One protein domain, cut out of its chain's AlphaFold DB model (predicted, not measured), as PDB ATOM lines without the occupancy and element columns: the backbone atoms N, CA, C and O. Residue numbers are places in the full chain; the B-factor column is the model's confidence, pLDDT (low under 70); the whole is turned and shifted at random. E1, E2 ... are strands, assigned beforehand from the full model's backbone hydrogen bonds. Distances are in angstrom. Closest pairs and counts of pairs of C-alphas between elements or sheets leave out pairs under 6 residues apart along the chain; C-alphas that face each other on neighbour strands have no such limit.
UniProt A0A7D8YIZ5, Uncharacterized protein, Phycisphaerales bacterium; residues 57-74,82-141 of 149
ATOM      1  N   ALA A  57     209.348 183.770 138.578       91.50
ATOM      2  CA  ALA A  57     210.062 182.545 138.227       91.50
ATOM      3  C   ALA A  57     210.488 181.699 139.443       91.50
ATOM      4  O   ALA A  57     210.830 180.532 139.274       91.50
ATOM      5  N   LEU A  58     210.479 182.267 140.656       92.94
ATOM      6  CA  LEU A  58     210.838 181.565 141.890       92.94
ATOM      7  C   LEU A  58     209.635 180.934 142.590       92.94
ATOM      8  O   LEU A  58     209.812 180.298 143.626       92.94
ATOM      9  N   GLY A  59     208.419 181.100 142.068       92.38
ATOM     10  CA  GLY A  59     207.240 180.537 142.716       92.38
ATOM     11  C   GLY A  59     206.364 181.552 143.440       92.38
ATOM     12  O   GLY A  59     205.299 181.174 143.922       92.38
ATOM     13  N   ARG A  60     206.793 182.810 143.564       93.88
ATOM     14  CA  ARG A  60     206.225 183.755 144.532       93.88
ATOM     15  C   ARG A  60     205.168 184.627 143.889       93.88
ATOM     16  O   ARG A  60     205.349 185.077 142.765       93.88
ATOM     17  N   VAL A  61     204.096 184.902 144.624       95.19
ATOM     18  CA  VAL A  61     203.039 185.813 144.177       95.19
ATOM     19  C   VAL A  61     203.599 187.232 144.104       95.19
ATOM     20  O   VAL A  61     204.126 187.725 145.103       95.19
ATOM     21  N   VAL A  62     203.468 187.886 142.952       96.69
ATOM     22  CA  VAL A  62     203.880 189.283 142.722       96.69
ATOM     23  C   VAL A  62     202.696 190.228 142.557       96.69
ATOM     24  O   VAL A  62     202.832 191.419 142.825       96.69
ATOM     25  N   ALA A  63     201.539 189.714 142.146       94.62
ATOM     26  CA  ALA A  63     200.306 190.483 142.116       94.62
ATOM     27  C   ALA A  63     199.091 189.580 142.302       94.62
ATOM     28  O   ALA A  63     199.103 188.429 141.862       94.62
ATOM     29  N   VAL A  64     198.049 190.121 142.918       93.69
ATOM     30  CA  VAL A  64     196.731 189.505 143.023       93.69
ATOM     31  C   VAL A  64     195.684 190.552 142.690       93.69
ATOM     32  O   VAL A  64     195.631 191.593 143.338       93.69
ATOM     33  N   ASP A  65     194.831 190.249 141.723       91.38
ATOM     34  CA  ASP A  65     193.627 191.014 141.437       91.38
ATOM     35  C   ASP A  65     192.435 190.325 142.101       91.38
ATOM     36  O   ASP A  65     192.240 189.118 141.948       91.38
ATOM     37  N   ARG A  66     191.632 191.080 142.851       85.75
ATOM     38  CA  ARG A  66     190.379 190.606 143.448       85.75
ATOM     39  C   ARG A  66     189.260 191.553 143.079       85.75
ATOM     40  O   ARG A  66     189.317 192.751 143.350       85.75
ATOM     41  N   GLN A  67     188.207 190.995 142.500       80.00
ATOM     42  CA  GLN A  67     186.947 191.713 142.406       80.00
ATOM     43  C   GLN A  67     186.244 191.585 143.756       80.00
ATOM     44  O   GLN A  67     186.026 190.452 144.207       80.00
ATOM     45  N   PRO A  68     185.881 192.696 144.419       65.12
ATOM     46  CA  PRO A  68     185.119 192.601 145.646       65.12
ATOM     47  C   PRO A  68     183.831 191.841 145.345       65.12
ATOM     48  O   PRO A  68     183.203 191.982 144.288       65.12
ATOM     49  N   THR A  69     183.447 190.951 146.251       56.47
ATOM     50  CA  THR A  69     182.106 190.387 146.202       56.47
ATOM     51  C   THR A  69     181.155 191.569 146.298       56.47
ATOM     52  O   THR A  69     181.134 192.222 147.342       56.47
ATOM     53  N   ALA A  70     180.425 191.873 145.215       48.50
ATOM     54  CA  ALA A  70     179.289 192.784 145.269       48.50
ATOM     55  C   ALA A  70     178.535 192.490 146.575       48.50
ATOM     56  O   ALA A  70     178.348 191.299 146.881       48.50
ATOM     57  N   PRO A  71     178.193 193.505 147.389       42.56
ATOM     58  CA  PRO A  71     177.528 193.253 148.655       42.56
ATOM     59  C   PRO A  71     176.314 192.350 148.396       42.56
ATOM     60  O   PRO A  71     175.655 192.513 147.363       42.56
ATOM     61  N   PRO A  72     176.047 191.358 149.265       35.16
ATOM     62  CA  PRO A  72     174.966 190.408 149.044       35.16
ATOM     63  C   PRO A  72     173.681 191.175 148.733       35.16
ATOM     64  O   PRO A  72     173.304 192.092 149.466       35.16
ATOM     65  N   ALA A  73     173.060 190.830 147.601       37.97
ATOM     66  CA  ALA A  73     171.840 191.451 147.108       37.97
ATOM     67  C   ALA A  73     170.788 191.460 148.231       37.97
ATOM     68  O   ALA A  73     170.249 190.419 148.598       37.97
ATOM     69  N   GLY A  74     170.560 192.631 148.830       37.62
ATOM     70  CA  GLY A  74     169.740 192.761 150.037       37.62
ATOM     71  C   GLY A  74     169.978 194.028 150.866       37.62
ATOM     72  O   GLY A  74     169.149 194.359 151.707       37.62
ATOM     73  N   PRO A  82     182.440 204.506 148.590       46.22
ATOM     74  CA  PRO A  82     183.136 204.203 147.352       46.22
ATOM     75  C   PRO A  82     182.968 202.707 147.081       46.22
ATOM     76  O   PRO A  82     183.495 201.867 147.811       46.22
ATOM     77  N   GLU A  83     182.159 202.379 146.077       56.25
ATOM     78  CA  GLU A  83     182.172 201.056 145.476       56.25
ATOM     79  C   GLU A  83     183.569 200.909 144.882       56.25
ATOM     80  O   GLU A  83     183.986 201.677 144.010       56.25
ATOM     81  N   TYR A  84     184.359 200.036 145.497       54.06
ATOM     82  CA  TYR A  84     185.665 199.725 144.967       54.06
ATOM     83  C   TYR A  84     185.450 198.768 143.808       54.06
ATOM     84  O   TYR A  84     185.055 197.630 144.026       54.06
ATOM     85  N   ASP A  85     185.713 199.206 142.589       62.47
ATOM     86  CA  ASP A  85     185.473 198.366 141.409       62.47
ATOM     87  C   ASP A  85     186.599 197.349 141.187       62.47
ATOM     88  O   ASP A  85     186.477 196.386 140.432       62.47
ATOM     89  N   PHE A  86     187.746 197.578 141.820       65.69
ATOM     90  CA  PHE A  86     188.967 196.846 141.542       65.69
ATOM     91  C   PHE A  86     189.927 196.962 142.718       65.69
ATOM     92  O   PHE A  86     190.185 198.074 143.175       65.69
ATOM     93  N   TRP A  87     190.464 195.827 143.169       80.94
ATOM     94  CA  TRP A  87     191.544 195.755 144.147       80.94
ATOM     95  C   TRP A  87     192.691 194.938 143.571       80.94
ATOM     96  O   TRP A  87     192.503 193.777 143.203       80.94
ATOM     97  N   ARG A  88     193.880 195.532 143.545       88.12
ATOM     98  CA  ARG A  88     195.126 194.857 143.200       88.12
ATOM     99  C   ARG A  88     196.109 194.974 144.349       88.12
ATOM    100  O   ARG A  88     196.503 196.079 144.700       88.12
ATOM    101  N   GLU A  89     196.556 193.841 144.865       90.94
ATOM    102  CA  GLU A  89     197.682 193.746 145.792       90.94
ATOM    103  C   GLU A  89     198.940 193.410 144.982       90.94
ATOM    104  O   GLU A  89     198.946 192.439 144.229       90.94
ATOM    105  N   GLN A  90     199.997 194.206 145.099       92.62
ATOM    106  CA  GLN A  90     201.307 193.981 144.490       92.62
ATOM    107  C   GLN A  90     202.341 193.740 145.581       92.62
ATOM    108  O   GLN A  90     202.362 194.436 146.592       92.62
ATOM    109  N   TYR A  91     203.217 192.765 145.359       93.31
ATOM    110  CA  TYR A  91     204.237 192.380 146.323       93.31
ATOM    111  C   TYR A  91     205.620 192.540 145.702       93.31
ATOM    112  O   TYR A  91     205.944 191.896 144.700       93.31
ATOM    113  N   HIS A  92     206.446 193.378 146.317       92.19
ATOM    114  CA  HIS A  92     207.823 193.603 145.899       92.19
ATOM    115  C   HIS A  92     208.773 192.801 146.772       92.19
ATOM    116  O   HIS A  92     208.574 192.679 147.983       92.19
ATOM    117  N   TYR A  93     209.824 192.267 146.156       90.50
ATOM    118  CA  TYR A  93     210.800 191.425 146.832       90.50
ATOM    119  C   TYR A  93     212.228 191.898 146.556       90.50
ATOM    120  O   TYR A  93     212.547 192.258 145.425       90.50
ATOM    121  N   ASP A  94     213.086 191.812 147.571       87.94
ATOM    122  CA  ASP A  94     214.541 191.906 147.459       87.94
ATOM    123  C   ASP A  94     215.157 190.535 147.773       87.94
ATOM    124  O   ASP A  94     215.000 189.983 148.869       87.94
ATOM    125  N   GLY A  95     215.801 189.923 146.778       86.12
ATOM    126  CA  GLY A  95     216.217 188.524 146.860       86.12
ATOM    127  C   GLY A  95     215.013 187.623 147.132       86.12
ATOM    128  O   GLY A  95     214.062 187.637 146.356       86.12
ATOM    129  N   SER A  96     215.031 186.856 148.228       83.75
ATOM    130  CA  SER A  96     213.912 186.015 148.685       83.75
ATOM    131  C   SER A  96     212.884 186.750 149.559       83.75
ATOM    132  O   SER A  96     211.807 186.209 149.802       83.75
ATOM    133  N   ARG A  97     213.186 187.968 150.022       85.38
ATOM    134  CA  ARG A  97     212.431 188.667 151.072       85.38
ATOM    135  C   ARG A  97     211.399 189.597 150.476       85.38
ATOM    136  O   ARG A  97     211.708 190.312 149.530       85.38
ATOM    137  N   ARG A  98     210.193 189.630 151.039       88.25
ATOM    138  CA  ARG A  98     209.214 190.657 150.678       88.25
ATOM    139  C   ARG A  98     209.624 191.981 151.316       88.25
ATOM    140  O   ARG A  98     209.943 191.991 152.499       88.25
ATOM    141  N   VAL A  99     209.645 193.058 150.540       90.62
ATOM    142  CA  VAL A  99     210.012 194.409 150.997       90.62
ATOM    143  C   VAL A  99     208.825 195.360 151.023       90.62
ATOM    144  O   VAL A  99     208.836 196.300 151.806       90.62
ATOM    145  N   GLN A 100     207.785 195.110 150.224       91.62
ATOM    146  CA  GLN A 100     206.655 196.030 150.135       91.62
ATOM    147  C   GLN A 100     205.369 195.321 149.694       91.62
ATOM    148  O   GLN A 100     205.408 194.517 148.757       91.62
ATOM    149  N   ASP A 101     204.254 195.671 150.335       91.44
ATOM    150  CA  ASP A 101     202.887 195.382 149.893       91.44
ATOM    151  C   ASP A 101     202.272 196.699 149.387       91.44
ATOM    152  O   ASP A 101     202.164 197.677 150.133       91.44
ATOM    153  N   VAL A 102     201.870 196.743 148.120       88.75
ATOM    154  CA  VAL A 102     201.276 197.922 147.484       88.75
ATOM    155  C   VAL A 102     199.870 197.595 147.021       88.75
ATOM    156  O   VAL A 102     199.671 196.656 146.255       88.75
ATOM    157  N   VAL A 103     198.891 198.383 147.446       87.94
ATOM    158  CA  VAL A 103     197.497 198.191 147.057       87.94
ATOM    159  C   VAL A 103     197.063 199.287 146.109       87.94
ATOM    160  O   VAL A 103     197.226 200.473 146.382       87.94
ATOM    161  N   THR A 104     196.503 198.874 144.976       85.56
ATOM    162  CA  THR A 104     195.828 199.751 144.024       85.56
ATOM    163  C   THR A 104     194.336 199.487 144.082       85.56
ATOM    164  O   THR A 104     193.906 198.342 143.941       85.56
ATOM    165  N   TYR A 105     193.547 200.541 144.242       80.44
ATOM    166  CA  TYR A 105     192.097 200.451 144.206       80.44
ATOM    167  C   TYR A 105     191.486 201.545 143.337       80.44
ATOM    168  O   TYR A 105     192.058 202.622 143.170       80.44
ATOM    169  N   ALA A 106     190.323 201.264 142.758       74.88
ATOM    170  CA  ALA A 106     189.584 202.217 141.942       74.88
ATOM    171  C   ALA A 106     188.268 202.599 142.617       74.88
ATOM    172  O   ALA A 106     187.574 201.732 143.138       74.88
ATOM    173  N   ILE A 107     187.927 203.886 142.583       73.25
ATOM    174  CA  ILE A 107     186.634 204.410 143.026       73.25
ATOM    175  C   ILE A 107     185.905 204.944 141.800       73.25
ATOM    176  O   ILE A 107     186.438 205.810 141.098       73.25
ATOM    177  N   THR A 108     184.679 204.477 141.583       74.75
ATOM    178  CA  THR A 108     183.794 205.046 140.567       74.75
ATOM    179  C   THR A 108     182.866 206.070 141.195       74.75
ATOM    180  O   THR A 108     182.047 205.764 142.059       74.75
ATOM    181  N   ALA A 109     182.986 207.317 140.752       71.50
ATOM    182  CA  ALA A 109     182.135 208.415 141.184       71.50
ATOM    183  C   ALA A 109     181.715 209.241 139.967       71.50
ATOM    184  O   ALA A 109     182.545 209.643 139.155       71.50
ATOM    185  N   HIS A 110     180.409 209.494 139.826       74.06
ATOM    186  CA  HIS A 110     179.846 210.295 138.730       74.06
ATOM    187  C   HIS A 110     180.303 209.851 137.320       74.06
ATOM    188  O   HIS A 110     180.565 210.683 136.454       74.06
ATOM    189  N   GLY A 111     180.420 208.538 137.088       71.00
ATOM    190  CA  GLY A 111     180.842 207.974 135.797       71.00
ATOM    191  C   GLY A 111     182.332 208.139 135.477       71.00
ATOM    192  O   GLY A 111     182.746 207.835 134.362       71.00
ATOM    193  N   SER A 112     183.132 208.613 136.435       76.75
ATOM    194  CA  SER A 112     184.591 208.677 136.344       76.75
ATOM    195  C   SER A 112     185.219 207.648 137.275       76.75
ATOM    196  O   SER A 112     184.784 207.500 138.417       76.75
ATOM    197  N   ILE A 113     186.253 206.967 136.784       77.12
ATOM    198  CA  ILE A 113     187.059 206.030 137.566       77.12
ATOM    199  C   ILE A 113     188.323 206.759 138.016       77.12
ATOM    200  O   ILE A 113     189.105 207.208 137.176       77.12
ATOM    201  N   THR A 114     188.542 206.837 139.326       80.50
ATOM    202  CA  THR A 114     189.791 207.350 139.903       80.50
ATOM    203  C   THR A 114     190.544 206.212 140.571       80.50
ATOM    204  O   THR A 114     189.993 205.525 141.430       80.50
ATOM    205  N   GLN A 115     191.804 206.016 140.185       81.31
ATOM    206  CA  GLN A 115     192.685 205.014 140.780       81.31
ATOM    207  C   GLN A 115     193.570 205.632 141.857       81.31
ATOM    208  O   GLN A 115     194.137 206.709 141.673       81.31
ATOM    209  N   TYR A 116     193.712 204.909 142.957       81.50
ATOM    210  CA  TYR A 116     194.573 205.239 144.080       81.50
ATOM    211  C   TYR A 116     195.535 204.086 144.312       81.50
ATOM    212  O   TYR A 116     195.155 202.925 144.176       81.50
ATOM    213  N   GLN A 117     196.770 204.412 144.678       86.12
ATOM    214  CA  GLN A 117     197.797 203.438 145.011       86.12
ATOM    215  C   GLN A 117     198.441 203.837 146.333       86.12
ATOM    216  O   GLN A 117     198.860 204.983 146.498       86.12
ATOM    217  N   ILE A 118     198.497 202.895 147.265       81.81
ATOM    218  CA  ILE A 118     199.072 203.084 148.595       81.81
ATOM    219  C   ILE A 118     200.067 201.966 148.885       81.81
ATOM    220  O   ILE A 118     199.878 200.829 148.458       81.81
ATOM    221  N   THR A 119     201.129 202.285 149.616       86.62
ATOM    222  CA  THR A 119     201.957 201.249 150.239       86.62
ATOM    223  C   THR A 119     201.269 200.864 151.532       86.62
ATOM    224  O   THR A 119     201.243 201.670 152.451       86.62
ATOM    225  N   GLU A 120     200.677 199.674 151.594       84.12
ATOM    226  CA  GLU A 120     200.049 199.219 152.835       84.12
ATOM    227  C   GLU A 120     201.098 198.814 153.858       84.12
ATOM    228  O   GLU A 120     200.927 199.101 155.040       84.12
ATOM    229  N   ARG A 121     202.168 198.151 153.396       85.50
ATOM    230  CA  ARG A 121     203.245 197.671 154.259       85.50
ATOM    231  C   ARG A 121     204.608 197.853 153.627       85.50
ATOM    232  O   ARG A 121     204.795 197.538 152.451       85.50
ATOM    233  N   GLU A 122     205.575 198.247 154.438       88.38
ATOM    234  CA  GLU A 122     206.999 198.207 154.112       88.38
ATOM    235  C   GLU A 122     207.743 197.337 155.131       88.38
ATOM    236  O   GLU A 122     207.553 197.460 156.341       88.38
ATOM    237  N   TYR A 123     208.585 196.432 154.637       86.75
ATOM    238  CA  TYR A 123     209.329 195.472 155.447       86.75
ATOM    239  C   TYR A 123     210.809 195.845 155.459       86.75
ATOM    240  O   TYR A 123     211.491 195.777 154.432       86.75
ATOM    241  N   LEU A 124     211.318 196.198 156.639       82.56
ATOM    242  CA  LEU A 124     212.717 196.552 156.841       82.56
ATOM    243  C   LEU A 124     213.489 195.344 157.363       82.56
ATOM    244  O   LEU A 124     213.169 194.785 158.414       82.56
ATOM    245  N   TRP A 125     214.534 194.961 156.640       83.81
ATOM    246  CA  TRP A 125     215.369 193.805 156.962       83.81
ATOM    247  C   TRP A 125     216.748 194.244 157.444       83.81
ATOM    248  O   TRP A 125     217.323 195.201 156.923       83.81
ATOM    249  N   GLY A 126     217.297 193.529 158.427       78.06
ATOM    250  CA  GLY A 126     218.630 193.809 158.953       78.06
ATOM    251  C   GLY A 126     219.754 193.536 157.942       78.06
ATOM    252  O   GLY A 126     219.635 192.639 157.099       78.06
ATOM    253  N   PRO A 127     220.886 194.264 158.032       73.25
ATOM    254  CA  PRO A 127     222.015 194.126 157.105       73.25
ATOM    255  C   PRO A 127     222.783 192.801 157.265       73.25
ATOM    256  O   PRO A 127     223.625 192.471 156.434       73.25
ATOM    257  N   SER A 128     222.513 192.042 158.329       65.19
ATOM    258  CA  SER A 128     223.352 190.929 158.778       65.19
ATOM    259  C   SER A 128     223.120 189.587 158.071       65.19
ATOM    260  O   SER A 128     223.917 188.700 158.323       65.19
ATOM    261  N   TYR A 129     222.092 189.426 157.214       55.22
ATOM    262  CA  TYR A 129     221.662 188.163 156.551       55.22
ATOM    263  C   TYR A 129     221.651 186.939 157.509       55.22
ATOM    264  O   TYR A 129     222.684 186.389 157.853       55.22
ATOM    265  N   VAL A 130     220.530 186.413 157.999       54.34
ATOM    266  CA  VAL A 130     219.395 185.791 157.302       54.34
ATOM    267  C   VAL A 130     218.201 185.893 158.276       54.34
ATOM    268  O   VAL A 130     218.352 185.580 159.451       54.34
ATOM    269  N   ASP A 131     217.053 186.375 157.798       62.31
ATOM    270  CA  ASP A 131     215.741 186.359 158.481       62.31
ATOM    271  C   ASP A 131     215.465 187.322 159.658       62.31
ATOM    272  O   ASP A 131     214.445 187.176 160.330       62.31
ATOM    273  N   GLU A 132     216.271 188.364 159.881       74.81
ATOM    274  CA  GLU A 132     215.917 189.396 160.873       74.81
ATOM    275  C   GLU A 132     215.001 190.475 160.268       74.81
ATOM    276  O   GLU A 132     215.463 191.429 159.629       74.81
ATOM    277  N   LEU A 133     213.688 190.314 160.462       79.25
ATOM    278  CA  LEU A 133     212.702 191.372 160.231       79.25
ATOM    279  C   LEU A 133     212.838 192.417 161.342       79.25
ATOM    280  O   LEU A 133     212.540 192.129 162.499       79.25
ATOM    281  N   LEU A 134     213.282 193.622 160.993       76.81
ATOM    282  CA  LEU A 134     213.486 194.702 161.960       76.81
ATOM    283  C   LEU A 134     212.196 195.460 162.250       76.81
ATOM    284  O   LEU A 134     211.939 195.828 163.395       76.81
ATOM    285  N   ALA A 135     211.400 195.716 161.215       76.62
ATOM    286  CA  ALA A 135     210.139 196.424 161.347       76.62
ATOM    287  C   ALA A 135     209.207 196.112 160.178       76.62
ATOM    288  O   ALA A 135     209.651 195.853 159.056       76.62
ATOM    289  N   VAL A 136     207.913 196.203 160.466       82.62
ATOM    290  CA  VAL A 136     206.865 196.370 159.464       82.62
ATOM    291  C   VAL A 136     206.294 197.759 159.692       82.62
ATOM    292  O   VAL A 136     205.839 198.061 160.795       82.62
ATOM    293  N   LEU A 137     206.397 198.613 158.683       80.75
ATOM    294  CA  LEU A 137     205.747 199.912 158.678       80.75
ATOM    295  C   LEU A 137     204.416 199.733 157.966       80.75
ATOM    296  O   LEU A 137     204.397 199.494 156.761       80.75
ATOM    297  N   ASP A 138     203.329 199.808 158.719       82.19
ATOM    298  CA  ASP A 138     201.990 199.858 158.149       82.19
ATOM    299  C   ASP A 138     201.627 201.326 157.885       82.19
ATOM    300  O   ASP A 138     201.909 202.198 158.715       82.19
ATOM    301  N   ASP A 139     200.964 201.612 156.764       68.44
ATOM    302  CA  ASP A 139     200.244 202.880 156.631       68.44
ATOM    303  C   ASP A 139     199.033 202.813 157.573       68.44
ATOM    304  O   ASP A 139     197.970 202.268 157.249       68.44
ATOM    305  N   GLU A 140     199.218 203.274 158.816       53.06
ATOM    306  CA  GLU A 140     198.120 203.432 159.757       53.06
ATOM    307  C   GLU A 140     197.095 204.343 159.090       53.06
ATOM    308  O   GLU A 140     197.347 205.530 158.895       53.06
ATOM    309  N   ARG A 141     195.939 203.769 158.736       53.72
ATOM    310  CA  ARG A 141     194.757 204.458 158.211       53.72
ATOM    311  C   ARG A 141     194.339 205.597 159.147       53.72
ATOM    312  O   ARG A 141     193.344 205.488 159.863       53.72
TER     313      ARG A 141
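Overview. This is residues 57 to 74 and 82 to 141 of the 149 residues of an uncharacterized protein of Phycisphaerales bacterium (UniProt A0A7D8YIZ5). The model is a single open sheet of five strands, twisted, built from long antiparallel strands that fold back and forth side by side, with no helix over either face. The long E2, E3 and E4 make its middle, and the short E1 and E5 line its two edges. The printed part has 78 residues with no named helix and five named strands, E1 to E5 along the chain; the sheet's order is E1, E2, E3, E4, E5, all antiparallel, and the class is all strand. The whole is loose, with a radius of gyration of the C-alphas of 16.2 A, and elongated, spanning 52 by 29 by 25 A.

Arrangement. Start at E1, residues 61 to 66, an edge strand. Its neighbour is E2, residues 84 to 94, antiparallel at 174 degrees between directions; C-alphas 63 and 90 face each other at 4.3 A, and N 64 and O 89 are 2.8 A apart, within hydrogen-bond range. Go on to E3, residues 97 to 109, which forms a hairpin with E2 at 163 degrees; look for N 90 and O 102 at 2.7 A. E4, residues 112 to 125, forms the next hairpin with E3, also at 163 degrees, with N 103 and O 118 at 2.8 A. The other edge strand, E5, residues 133 to 138, forms a hairpin with E4 at 157 degrees; N 134 and O 124 are 2.8 A apart. E2, E3, E4 and E5 are a meander, each strand the antiparallel neighbour of the one before. E1 is apart from E4 and E5, and E2 is apart from E5.

Along the chain. Find C-alpha 61 at (203.039, 185.813, 144.177); from there E1 runs 13.6 A to residue 66. After the cut, E2 runs 30.0 A from Tyr 84 to Asp 94. E3 covers 37.5 A from Arg 97 to Ala 109. E4, the longest strand with 14 residues, begins at C-alpha 112, (184.591, 208.677, 136.344), and runs 39.9 A to Trp 125. E5 runs 13.8 A from Leu 133 to C-alpha 138 at (201.990, 199.858, 158.149).

Size, cuts and confidence. The two C-alphas farthest apart are those of Gly 74 and Ser 128, at 54.4 A. Residues 75 to 81 are not printed, and C-alphas 74 and 82 are 17.8 A apart across this cut, which lies in the link from E1 to E2. Of the links printed whole, E2 to E3 and E3 to E4 are tight, E4 to E5 is short with 7 residues, and none is long. The mean pLDDT of the printed part is 77.1; look for values under 70 at residues 68 to 74, 82 to 86, 128 to 131 and 139 to 141.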